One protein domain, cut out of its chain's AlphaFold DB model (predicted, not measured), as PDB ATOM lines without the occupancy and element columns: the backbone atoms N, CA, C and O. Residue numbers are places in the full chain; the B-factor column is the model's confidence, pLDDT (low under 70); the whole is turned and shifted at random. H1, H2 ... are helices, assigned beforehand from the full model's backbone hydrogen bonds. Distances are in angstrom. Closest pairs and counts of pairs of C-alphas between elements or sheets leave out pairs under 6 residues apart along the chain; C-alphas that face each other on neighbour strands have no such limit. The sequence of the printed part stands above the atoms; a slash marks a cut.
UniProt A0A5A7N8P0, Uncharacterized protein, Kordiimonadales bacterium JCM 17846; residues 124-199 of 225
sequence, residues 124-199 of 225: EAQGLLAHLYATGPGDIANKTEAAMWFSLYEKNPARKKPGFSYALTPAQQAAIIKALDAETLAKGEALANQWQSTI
ATOM      1  N   GLU A 124     -23.479  13.085   9.869       95.12
ATOM      2  CA  GLU A 124     -24.686  13.615   9.234       95.12
ATOM      3  C   GLU A 124     -25.133  12.746   8.051       95.12
ATOM      4  O   GLU A 124     -26.305  12.379   7.937       95.12
ATOM      5  N   ALA A 125     -24.180  12.373   7.195       97.38
ATOM      6  CA  ALA A 125     -24.438  11.566   6.014       97.38
ATOM      7  C   ALA A 125     -24.732  10.101   6.363       97.38
ATOM      8  O   ALA A 125     -25.650   9.516   5.793       97.38
ATOM      9  N   GLN A 126     -24.017   9.532   7.342       98.19
ATOM     10  CA  GLN A 126     -24.291   8.182   7.854       98.19
ATOM     11  C   GLN A 126     -25.722   8.076   8.400       98.19
ATOM     12  O   GLN A 126     -26.451   7.145   8.062       98.19
ATOM     13  N   GLY A 127     -26.153   9.060   9.196       97.50
ATOM     14  CA  GLY A 127     -27.513   9.107   9.723       97.50
ATOM     15  C   GLY A 127     -28.559   9.232   8.614       97.50
ATOM     16  O   GLY A 127     -29.533   8.479   8.596       97.50
ATOM     17  N   LEU A 128     -28.354  10.147   7.661       97.38
ATOM     18  CA  LEU A 128     -29.307  10.347   6.569       97.38
ATOM     19  C   LEU A 128     -29.407   9.119   5.647       97.38
ATOM     20  O   LEU A 128     -30.524   8.736   5.310       97.38
ATOM     21  N   LEU A 129     -28.300   8.444   5.305       98.00
ATOM     22  CA  LEU A 129     -28.351   7.173   4.557       98.00
ATOM     23  C   LEU A 129     -29.125   6.103   5.311       98.00
ATOM     24  O   LEU A 129     -29.980   5.445   4.723       98.00
ATOM     25  N   ALA A 130     -28.862   5.957   6.612       98.38
ATOM     26  CA  ALA A 130     -29.584   5.007   7.444       98.38
ATOM     27  C   ALA A 130     -31.096   5.254   7.396       98.38
ATOM     28  O   ALA A 130     -31.880   4.322   7.228       98.38
ATOM     29  N   HIS A 131     -31.509   6.520   7.489       98.00
ATOM     30  CA  HIS A 131     -32.911   6.901   7.388       98.00
ATOM     31  C   HIS A 131     -33.499   6.582   6.009       98.00
ATOM     32  O   HIS A 131     -34.523   5.904   5.933       98.00
ATOM     33  N   LEU A 132     -32.838   7.009   4.930       97.31
ATOM     34  CA  LEU A 132     -33.315   6.798   3.560       97.31
ATOM     35  C   LEU A 132     -33.432   5.314   3.214       97.31
ATOM     36  O   LEU A 132     -34.439   4.899   2.651       97.31
ATOM     37  N   TYR A 133     -32.461   4.492   3.601       98.31
ATOM     38  CA  TYR A 133     -32.517   3.054   3.349       98.31
ATOM     39  C   TYR A 133     -33.501   2.311   4.253       98.31
ATOM     40  O   TYR A 133     -34.050   1.286   3.843       98.31
ATOM     41  N   ALA A 134     -33.772   2.820   5.457       98.25
ATOM     42  CA  ALA A 134     -34.772   2.234   6.339       98.25
ATOM     43  C   ALA A 134     -36.204   2.561   5.897       98.25
ATOM     44  O   ALA A 134     -37.078   1.704   6.023       98.25
ATOM     45  N   THR A 135     -36.470   3.782   5.429       96.94
ATOM     46  CA  THR A 135     -37.846   4.283   5.244       96.94
ATOM     47  C   THR A 135     -38.172   4.738   3.825       96.94
ATOM     48  O   THR A 135     -39.298   5.168   3.584       96.94
ATOM     49  N   GLY A 136     -37.209   4.697   2.907       94.75
ATOM     50  CA  GLY A 136     -37.401   5.069   1.511       94.75
ATOM     51  C   GLY A 136     -38.310   4.103   0.741       94.75
ATOM     52  O   GLY A 136     -38.668   3.036   1.251       94.75
ATOM     53  N   PRO A 137     -38.700   4.472  -0.490       94.62
ATOM     54  CA  PRO A 137     -39.453   3.593  -1.385       94.62
ATOM     55  C   PRO A 137     -38.644   2.337  -1.739       94.62
ATOM     56  O   PRO A 137     -37.434   2.291  -1.542       94.62
ATOM     57  N   GLY A 138     -39.314   1.298  -2.244       94.50
ATOM     58  CA  GLY A 138     -38.711  -0.029  -2.432       94.50
ATOM     59  C   GLY A 138     -37.498  -0.071  -3.368       94.50
ATOM     60  O   GLY A 138     -36.643  -0.928  -3.194       94.50
ATOM     61  N   ASP A 139     -37.393   0.862  -4.314       95.38
ATOM     62  CA  ASP A 139     -36.245   1.010  -5.217       95.38
ATOM     63  C   ASP A 139     -35.028   1.686  -4.553       95.38
ATOM     64  O   ASP A 139     -33.922   1.622  -5.079       95.38
ATOM     65  N   ILE A 140     -35.226   2.313  -3.391       95.12
ATOM     66  CA  ILE A 140     -34.185   2.934  -2.563       95.12
ATOM     67  C   ILE A 140     -33.891   2.083  -1.320       95.12
ATOM     68  O   ILE A 140     -32.756   2.048  -0.853       95.12
ATOM     69  N   ALA A 141     -34.902   1.431  -0.746       96.06
ATOM     70  CA  ALA A 141     -34.811   0.759   0.540       96.06
ATOM     71  C   ALA A 141     -33.781  -0.381   0.537       96.06
ATOM     72  O   ALA A 141     -33.810  -1.277  -0.301       96.06
ATOM     73  N   ASN A 142     -32.920  -0.394   1.554       97.94
ATOM     74  CA  ASN A 142     -31.967  -1.470   1.802       97.94
ATOM     75  C   ASN A 142     -31.781  -1.628   3.315       97.94
ATOM     76  O   ASN A 142     -31.004  -0.917   3.947       97.94
ATOM     77  N   LYS A 143     -32.527  -2.550   3.925       98.06
ATOM     78  CA  LYS A 143     -32.601  -2.672   5.390       98.06
ATOM     79  C   LYS A 143     -31.265  -3.061   6.027       98.06
ATOM     80  O   LYS A 143     -30.924  -2.541   7.088       98.06
ATOM     81  N   THR A 144     -30.491  -3.917   5.367       97.75
ATOM     82  CA  THR A 144     -29.166  -4.337   5.840       97.75
ATOM     83  C   THR A 144     -28.191  -3.163   5.855       97.75
ATOM     84  O   THR A 144     -27.528  -2.924   6.866       97.75
ATOM     85  N   GLU A 145     -28.142  -2.384   4.771       98.00
ATOM     86  CA  GLU A 145     -27.323  -1.169   4.743       98.00
ATOM     87  C   GLU A 145     -27.838  -0.107   5.711       98.00
ATOM     88  O   GLU A 145     -27.040   0.545   6.380       98.00
ATOM     89  N   ALA A 146     -29.155   0.045   5.852       98.62
ATOM     90  CA  ALA A 146     -29.732   0.961   6.824       98.62
ATOM     91  C   ALA A 146     -29.244   0.652   8.245       98.62
ATOM     92  O   ALA A 146     -28.812   1.557   8.957       98.62
ATOM     93  N   ALA A 147     -29.257  -0.625   8.639       98.69
ATOM     94  CA  ALA A 147     -28.749  -1.077   9.930       98.69
ATOM     95  C   ALA A 147     -27.242  -0.821  10.092       98.69
ATOM     96  O   ALA A 147     -26.806  -0.367  11.151       98.69
ATOM     97  N   MET A 148     -26.449  -1.067   9.046       98.69
ATOM     98  CA  MET A 148     -25.010  -0.793   9.047       98.69
ATOM     99  C   MET A 148     -24.718   0.697   9.246       98.69
ATOM    100  O   MET A 148     -24.003   1.070  10.179       98.69
ATOM    101  N   TRP A 149     -25.303   1.560   8.412       98.62
ATOM    102  CA  TRP A 149     -25.119   3.009   8.501       98.62
ATOM    103  C   TRP A 149     -25.645   3.570   9.821       98.62
ATOM    104  O   TRP A 149     -25.021   4.465  10.391       98.62
ATOM    105  N   PHE A 150     -26.737   3.014  10.354       98.25
ATOM    106  CA  PHE A 150     -27.258   3.403  11.660       98.25
ATOM    107  C   PHE A 150     -26.293   3.032  12.790       98.25
ATOM    108  O   PHE A 150     -26.050   3.849  13.676       98.25
ATOM    109  N   SER A 151     -25.683   1.843  12.738       98.31
ATOM    110  CA  SER A 151     -24.659   1.422  13.704       98.31
ATOM    111  C   SER A 151     -23.428   2.333  13.651       98.31
ATOM    112  O   SER A 151     -22.949   2.784  14.694       98.31
ATOM    113  N   LEU A 152     -22.953   2.668  12.443       98.19
ATOM    114  CA  LEU A 152     -21.843   3.605  12.240       98.19
ATOM    115  C   LEU A 152     -22.172   4.998  12.776       98.19
ATOM    116  O   LEU A 152     -21.387   5.548  13.546       98.19
ATOM    117  N   TYR A 153     -23.350   5.528  12.440       97.06
ATOM    118  CA  TYR A 153     -23.851   6.789  12.976       97.06
ATOM    119  C   TYR A 153     -23.872   6.764  14.506       97.06
ATOM    120  O   TYR A 153     -23.314   7.658  15.140       97.06
ATOM    121  N   GLU A 154     -24.453   5.734  15.126       95.06
ATOM    122  CA  GLU A 154     -24.576   5.672  16.583       95.06
ATOM    123  C   GLU A 154     -23.215   5.634  17.296       95.06
ATOM    124  O   GLU A 154     -23.012   6.331  18.295       95.06
ATOM    125  N   LYS A 155     -22.253   4.903  16.726       95.44
ATOM    126  CA  LYS A 155     -20.885   4.771  17.248       95.44
ATOM    127  C   LYS A 155     -19.975   5.954  16.888       95.44
ATOM    128  O   LYS A 155     -18.892   6.070  17.465       95.44
ATOM    129  N   ASN A 156     -20.388   6.847  15.984       94.75
ATOM    130  CA  ASN A 156     -19.538   7.926  15.490       94.75
ATOM    131  C   ASN A 156     -19.222   8.960  16.597       94.75
ATOM    132  O   ASN A 156     -20.121   9.671  17.067       94.75
ATOM    133  N   PRO A 157     -17.947   9.118  17.003       92.94
ATOM    134  CA  PRO A 157     -17.579  10.016  18.096       92.94
ATOM    135  C   PRO A 157     -17.795  11.496  17.757       92.94
ATOM    136  O   PRO A 157     -17.961  12.310  18.669       92.94
ATOM    137  N   ALA A 158     -17.827  11.873  16.472       90.50
ATOM    138  CA  ALA A 158     -18.024  13.260  16.060       90.50
ATOM    139  C   ALA A 158     -19.405  13.810  16.460       90.50
ATOM    140  O   ALA A 158     -19.516  15.006  16.716       90.50
ATOM    141  N   ARG A 159     -20.417  12.947  16.646       91.50
ATOM    142  CA  ARG A 159     -21.752  13.342  17.137       91.50
ATOM    143  C   ARG A 159     -21.746  13.958  18.531       91.50
ATOM    144  O   ARG A 159     -22.649  14.711  18.875       91.50
ATOM    145  N   LYS A 160     -20.755  13.608  19.357       88.00
ATOM    146  CA  LYS A 160     -20.643  14.083  20.745       88.00
ATOM    147  C   LYS A 160     -19.914  15.425  20.847       88.00
ATOM    148  O   LYS A 160     -19.815  15.979  21.940       88.00
ATOM    149  N   LYS A 161     -19.368  15.942  19.739       88.00
ATOM    150  CA  LYS A 161     -18.639  17.212  19.731       88.00
ATOM    151  C   LYS A 161     -19.618  18.390  19.881       88.00
ATOM    152  O   LYS A 161     -20.668  18.389  19.235       88.00
ATOM    153  N   PRO A 162     -19.284  19.417  20.686       82.50
ATOM    154  CA  PRO A 162     -20.075  20.643  20.753       82.50
ATOM    155  C   PRO A 162     -20.252  21.274  19.367       82.50
ATOM    156  O   PRO A 162     -19.314  21.304  18.573       82.50
ATOM    157  N   GLY A 163     -21.449  21.790  19.084       76.62
ATOM    158  CA  GLY A 163     -21.774  22.403  17.790       76.62
ATOM    159  C   GLY A 163     -22.239  21.422  16.707       76.62
ATOM    160  O   GLY A 163     -22.608  21.867  15.621       76.62
ATOM    161  N   PHE A 164     -22.289  20.116  16.990       78.56
ATOM    162  CA  PHE A 164     -22.973  19.158  16.125       78.56
ATOM    163  C   PHE A 164     -24.478  19.484  16.071       78.56
ATOM    164  O   PHE A 164     -25.199  19.319  17.052       78.56
ATOM    165  N   SER A 165     -24.938  20.004  14.930       69.12
ATOM    166  CA  SER A 165     -26.296  20.547  14.755       69.12
ATOM    167  C   SER A 165     -27.225  19.633  13.949       69.12
ATOM    168  O   SER A 165     -28.426  19.895  13.896       69.12
ATOM    169  N   TYR A 166     -26.696  18.601  13.291       67.38
ATOM    170  CA  TYR A 166     -27.414  17.829  12.272       67.38
ATOM    171  C   TYR A 166     -27.501  16.350  12.658       67.38
ATOM    172  O   TYR A 166     -27.023  15.461  11.958       67.38
ATOM    173  N   ALA A 167     -28.118  16.104  13.811       68.44
ATOM    174  CA  ALA A 167     -28.490  14.766  14.242       68.44
ATOM    175  C   ALA A 167     -29.756  14.292  13.517       68.44
ATOM    176  O   ALA A 167     -30.648  15.094  13.228       68.44
ATOM    177  N   LEU A 168     -29.880  12.975  13.324       91.06
ATOM    178  CA  LEU A 168     -31.192  12.355  13.151       91.06
ATOM    179  C   LEU A 168     -32.122  12.841  14.263       91.06
ATOM    180  O   LEU A 168     -31.783  12.764  15.447       91.06
ATOM    181  N   THR A 169     -33.294  13.336  13.880       92.00
ATOM    182  CA  THR A 169     -34.333  13.705  14.844       92.00
ATOM    183  C   THR A 169     -34.780  12.461  15.625       92.00
ATOM    184  O   THR A 169     -34.716  11.349  15.087       92.00
ATOM    185  N   PRO A 170     -35.308  12.613  16.854       91.75
ATOM    186  CA  PRO A 170     -35.861  11.479  17.598       91.75
ATOM    187  C   PRO A 170     -36.904  10.687  16.795       91.75
ATOM    188  O   PRO A 170     -36.937   9.461  16.849       91.75
ATOM    189  N   ALA A 171     -37.712  11.380  15.985       94.38
ATOM    190  CA  ALA A 171     -38.687  10.756  15.095       94.38
ATOM    191  C   ALA A 171     -38.024   9.908  13.996       94.38
ATOM    192  O   ALA A 171     -38.472   8.794  13.734       94.38
ATOM    193  N   GLN A 172     -36.942  10.393  13.379       95.88
ATOM    194  CA  GLN A 172     -36.207   9.624  12.372       95.88
ATOM    195  C   GLN A 172     -35.507   8.404  12.978       95.88
ATOM    196  O   GLN A 172     -35.579   7.326  12.395       95.88
ATOM    197  N   GLN A 173     -34.889   8.535  14.158       94.69
ATOM    198  CA  GLN A 173     -34.303   7.389  14.865       94.69
ATOM    199  C   GLN A 173     -35.366   6.332  15.184       94.69
ATOM    200  O   GLN A 173     -35.171   5.153  14.897       94.69
ATOM    201  N   ALA A 174     -36.520   6.750  15.711       95.44
ATOM    202  CA  ALA A 174     -37.629   5.843  15.988       95.44
ATOM    203  C   ALA A 174     -38.152   5.162  14.713       95.44
ATOM    204  O   ALA A 174     -38.463   3.973  14.738       95.44
ATOM    205  N   ALA A 175     -38.215   5.885  13.591       97.50
ATOM    206  CA  ALA A 175     -38.624   5.324  12.308       97.50
ATOM    207  C   ALA A 175     -37.632   4.268  11.793       97.50
ATOM    208  O   ALA A 175     -38.074   3.225  11.318       97.50
ATOM    209  N   ILE A 176     -36.320   4.495  11.940       97.62
ATOM    210  CA  ILE A 176     -35.288   3.501  11.609       97.62
ATOM    211  C   ILE A 176     -35.448   2.259  12.488       97.62
ATOM    212  O   ILE A 176     -35.561   1.157  11.966       97.62
ATOM    213  N   ILE A 177     -35.533   2.430  13.811       95.19
ATOM    214  CA  ILE A 177     -35.661   1.313  14.761       95.19
ATOM    215  C   ILE A 177     -36.930   0.499  14.486       95.19
ATOM    216  O   ILE A 177     -36.896  -0.724  14.502       95.19
ATOM    217  N   LYS A 178     -38.049   1.161  14.181       97.12
ATOM    218  CA  LYS A 178     -39.301   0.488  13.809       97.12
ATOM    219  C   LYS A 178     -39.183  -0.292  12.494       97.12
ATOM    220  O   LYS A 178     -39.897  -1.269  12.294       97.12
ATOM    221  N   ALA A 179     -38.342   0.178  11.579       97.19
ATOM    222  CA  ALA A 179     -38.197  -0.360  10.235       97.19
ATOM    223  C   ALA A 179     -37.220  -1.543  10.132       97.19
ATOM    224  O   ALA A 179     -37.138  -2.122   9.044       97.19
ATOM    225  N   LEU A 180     -36.486  -1.862  11.205       97.12
ATOM    226  CA  LEU A 180     -35.431  -2.875  11.255       97.12
ATOM    227  C   LEU A 180     -35.724  -3.901  12.356       97.12
ATOM    228  O   LEU A 180     -35.985  -3.535  13.500       97.12
ATOM    229  N   ASP A 181     -35.651  -5.186  12.021       96.94
ATOM    230  CA  ASP A 181     -35.734  -6.267  13.005       96.94
ATOM    231  C   ASP A 181     -34.365  -6.581  13.638       96.94
ATOM    232  O   ASP A 181     -33.315  -6.077  13.225       96.94
ATOM    233  N   ALA A 182     -34.376  -7.418  14.680       96.25
ATOM    234  CA  ALA A 182     -33.175  -7.776  15.431       96.25
ATOM    235  C   ALA A 182     -32.116  -8.487  14.568       96.25
ATOM    236  O   ALA A 182     -30.920  -8.269  14.760       96.25
ATOM    237  N   GLU A 183     -32.542  -9.313  13.608       97.19
ATOM    238  CA  GLU A 183     -31.631 -10.020  12.708       97.19
ATOM    239  C   GLU A 183     -30.907  -9.037  11.781       97.19
ATOM    240  O   GLU A 183     -29.684  -9.088  11.629       97.19
ATOM    241  N   THR A 184     -31.650  -8.099  11.199       97.69
ATOM    242  CA  THR A 184     -31.118  -7.065  10.312       97.69
ATOM    243  C   THR A 184     -30.165  -6.139  11.059       97.69
ATOM    244  O   THR A 184     -29.096  -5.813  10.542       97.69
ATOM    245  N   LEU A 185     -30.505  -5.759  12.296       96.69
ATOM    246  CA  LEU A 185     -29.622  -4.975  13.159       96.69
ATOM    247  C   LEU A 185     -28.295  -5.699  13.424       96.69
ATOM    248  O   LEU A 185     -27.238  -5.087  13.275       96.69
ATOM    249  N   ALA A 186     -28.333  -6.997  13.736       97.00
ATOM    250  CA  ALA A 186     -27.128  -7.793  13.966       97.00
ATOM    251  C   ALA A 186     -26.250  -7.906  12.705       97.00
ATOM    252  O   ALA A 186     -25.030  -7.746  12.782       97.00
ATOM    253  N   LYS A 187     -26.858  -8.124  11.527       97.56
ATOM    254  CA  LYS A 187     -26.137  -8.139  10.239       97.56
ATOM    255  C   LYS A 187     -25.487  -6.789   9.943       97.56
ATOM    256  O   LYS A 187     -24.305  -6.736   9.606       97.56
ATOM    257  N   GLY A 188     -26.239  -5.700  10.100       97.69
ATOM    258  CA  GLY A 188     -25.733  -4.346   9.893       97.69
ATOM    259  C   GLY A 188     -24.581  -4.003  10.837       97.69
ATOM    260  O   GLY A 188     -23.570  -3.460  10.403       97.69
ATOM    261  N   GLU A 189     -24.681  -4.376  12.113       97.00
ATOM    262  CA  GLU A 189     -23.595  -4.190  13.076       97.00
ATOM    263  C   GLU A 189     -22.333  -4.980  12.697       97.00
ATOM    264  O   GLU A 189     -21.229  -4.438  12.776       97.00
ATOM    265  N   ALA A 190     -22.475  -6.228  12.246       97.75
ATOM    266  CA  ALA A 190     -21.339  -7.022  11.785       97.75
ATOM    267  C   ALA A 190     -20.619  -6.367  10.592       97.75
ATOM    268  O   ALA A 190     -19.387  -6.358  10.562       97.75
ATOM    269  N   LEU A 191     -21.367  -5.775   9.653       97.81
ATOM    270  CA  LEU A 191     -20.807  -4.998   8.541       97.81
ATOM    271  C   LEU A 191     -20.143  -3.703   9.027       97.81
ATOM    272  O   LEU A 191     -19.032  -3.382   8.613       97.81
ATOM    273  N   ALA A 192     -20.781  -2.983   9.952       97.81
ATOM    274  CA  ALA A 192     -20.242  -1.751  10.523       97.81
ATOM    275  C   ALA A 192     -18.911  -1.985  11.254       97.81
ATOM    276  O   ALA A 192     -18.026  -1.138  11.205       97.81
ATOM    277  N   ASN A 193     -18.734  -3.146  11.890       96.88
ATOM    278  CA  ASN A 193     -17.485  -3.508  12.563       96.88
ATOM    279  C   ASN A 193     -16.326  -3.795  11.588       96.88
ATOM    280  O   ASN A 193     -15.168  -3.766  11.997       96.88
ATOM    281  N   GLN A 194     -16.625  -4.083  10.320       97.00
ATOM    282  CA  GLN A 194     -15.632  -4.306   9.261       97.00
ATOM    283  C   GLN A 194     -15.391  -3.051   8.415       97.00
ATOM    284  O   GLN A 194     -14.451  -3.006   7.623       97.00
ATOM    285  N   TRP A 195     -16.242  -2.038   8.571       96.88
ATOM    286  CA  TRP A 195     -16.189  -0.818   7.789       96.88
ATOM    287  C   TRP A 195     -14.909  -0.027   8.054       96.88
ATOM    288  O   TRP A 195     -14.474   0.147   9.195       96.88
ATOM    289  N   GLN A 196     -14.348   0.515   6.978       96.12
ATOM    290  CA  GLN A 196     -13.222   1.433   7.017       96.12
ATOM    291  C   GLN A 196     -13.589   2.694   6.246       96.12
ATOM    292  O   GLN A 196     -14.165   2.627   5.158       96.12
ATOM    293  N   SER A 197     -13.244   3.852   6.808       94.75
ATOM    294  CA  SER A 197     -13.529   5.128   6.164       94.75
ATOM    295  C   SER A 197     -12.773   5.254   4.846       94.75
ATOM    296  O   SER A 197     -11.558   5.051   4.811       94.75
ATOM    297  N   THR A 198     -13.469   5.672   3.797       95.38
ATOM    298  CA  THR A 198     -12.902   5.939   2.476       95.38
ATOM    299  C   THR A 198     -13.215   7.372   2.073       95.38
ATOM    300  O   THR A 198     -14.371   7.777   2.011       95.38
ATOM    301  N   ILE A 199     -12.173   8.153   1.793       94.31
ATOM    302  CA  ILE A 199     -12.311   9.545   1.362       94.31
ATOM    303  C   ILE A 199     -12.349   9.578  -0.161       94.31
ATOM    304  O   ILE A 199     -11.371   9.220  -0.823       94.31
TER     305      ILE A 199
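Overview. This is residues 124 to 199 of the 225 residues of an uncharacterized protein of Kordiimonadales bacterium JCM 17846 (UniProt A0A5A7N8P0). A hairpin of two helices, H1 and H2, makes the core; H4 packs on residues 130 to 135 of H1, and H5 crosses H2. The short H3 follows H2 at one end of the hairpin, and residues 161 to 169 lead back from it to H4. The printed part has 76 residues with five named helices, H1 to H5 in chain order, and no named strand; its class is all helix. It is compact, with a radius of gyration of the C-alphas of 12.0 A, and spans 35 by 28 by 23 A.

Along the chain. H1, residues 124 to 135, begins at C-alpha 124 (-24.686, 13.615, 9.234) and is 16.6 A long from first to last C-alpha. H2, residues 143 to 155, is 18.3 A long. H3, residues 157 to 160, is 5.7 A long. H4, residues 170 to 179, measures 14.1 A from C-alpha 170 (-35.861, 11.479, 17.598). H5, residues 182 to 192, measures 15.1 A and ends at C-alpha 192 (-20.242, -1.751, 10.523).

Arrangement. H1 and H2 touch as a helical hairpin, at a shallow tilt of 31 degrees, opposite ways; their closest C-alphas, of Ala 130 and Ala 146, are 4.1 A apart. H1 touches H4 with residues 130 to 135 alone, at a steep tilt of 45 degrees, the same way; the closest C-alphas are those of Ala 134 and Ile 176, 5.4 A. H2 touches H5 at a steep tilt of 62 degrees, the same way; the closest C-alphas are those of Met 148 and Gly 188, 3.7 A. The helix packing is mostly crossed, but only just, with 1 of these 3 pairs at a shallow tilt. H2 and H3 meet only through their link, and H4 and H5 are apart. Every O i to N i+4 pair is within hydrogen-bond range in H1, H2, H4 and H5; H3 is too short for such a pair.

Size, cuts and confidence. The two C-alphas farthest apart, of Asp 139 and Pro 162, are 36.4 A from each other. The printed part has no cut and no long link; the links H2 to H3 and H4 to H5 are tight. The mean pLDDT of the printed part is 94.4, and residues 165 to 167 are under 70.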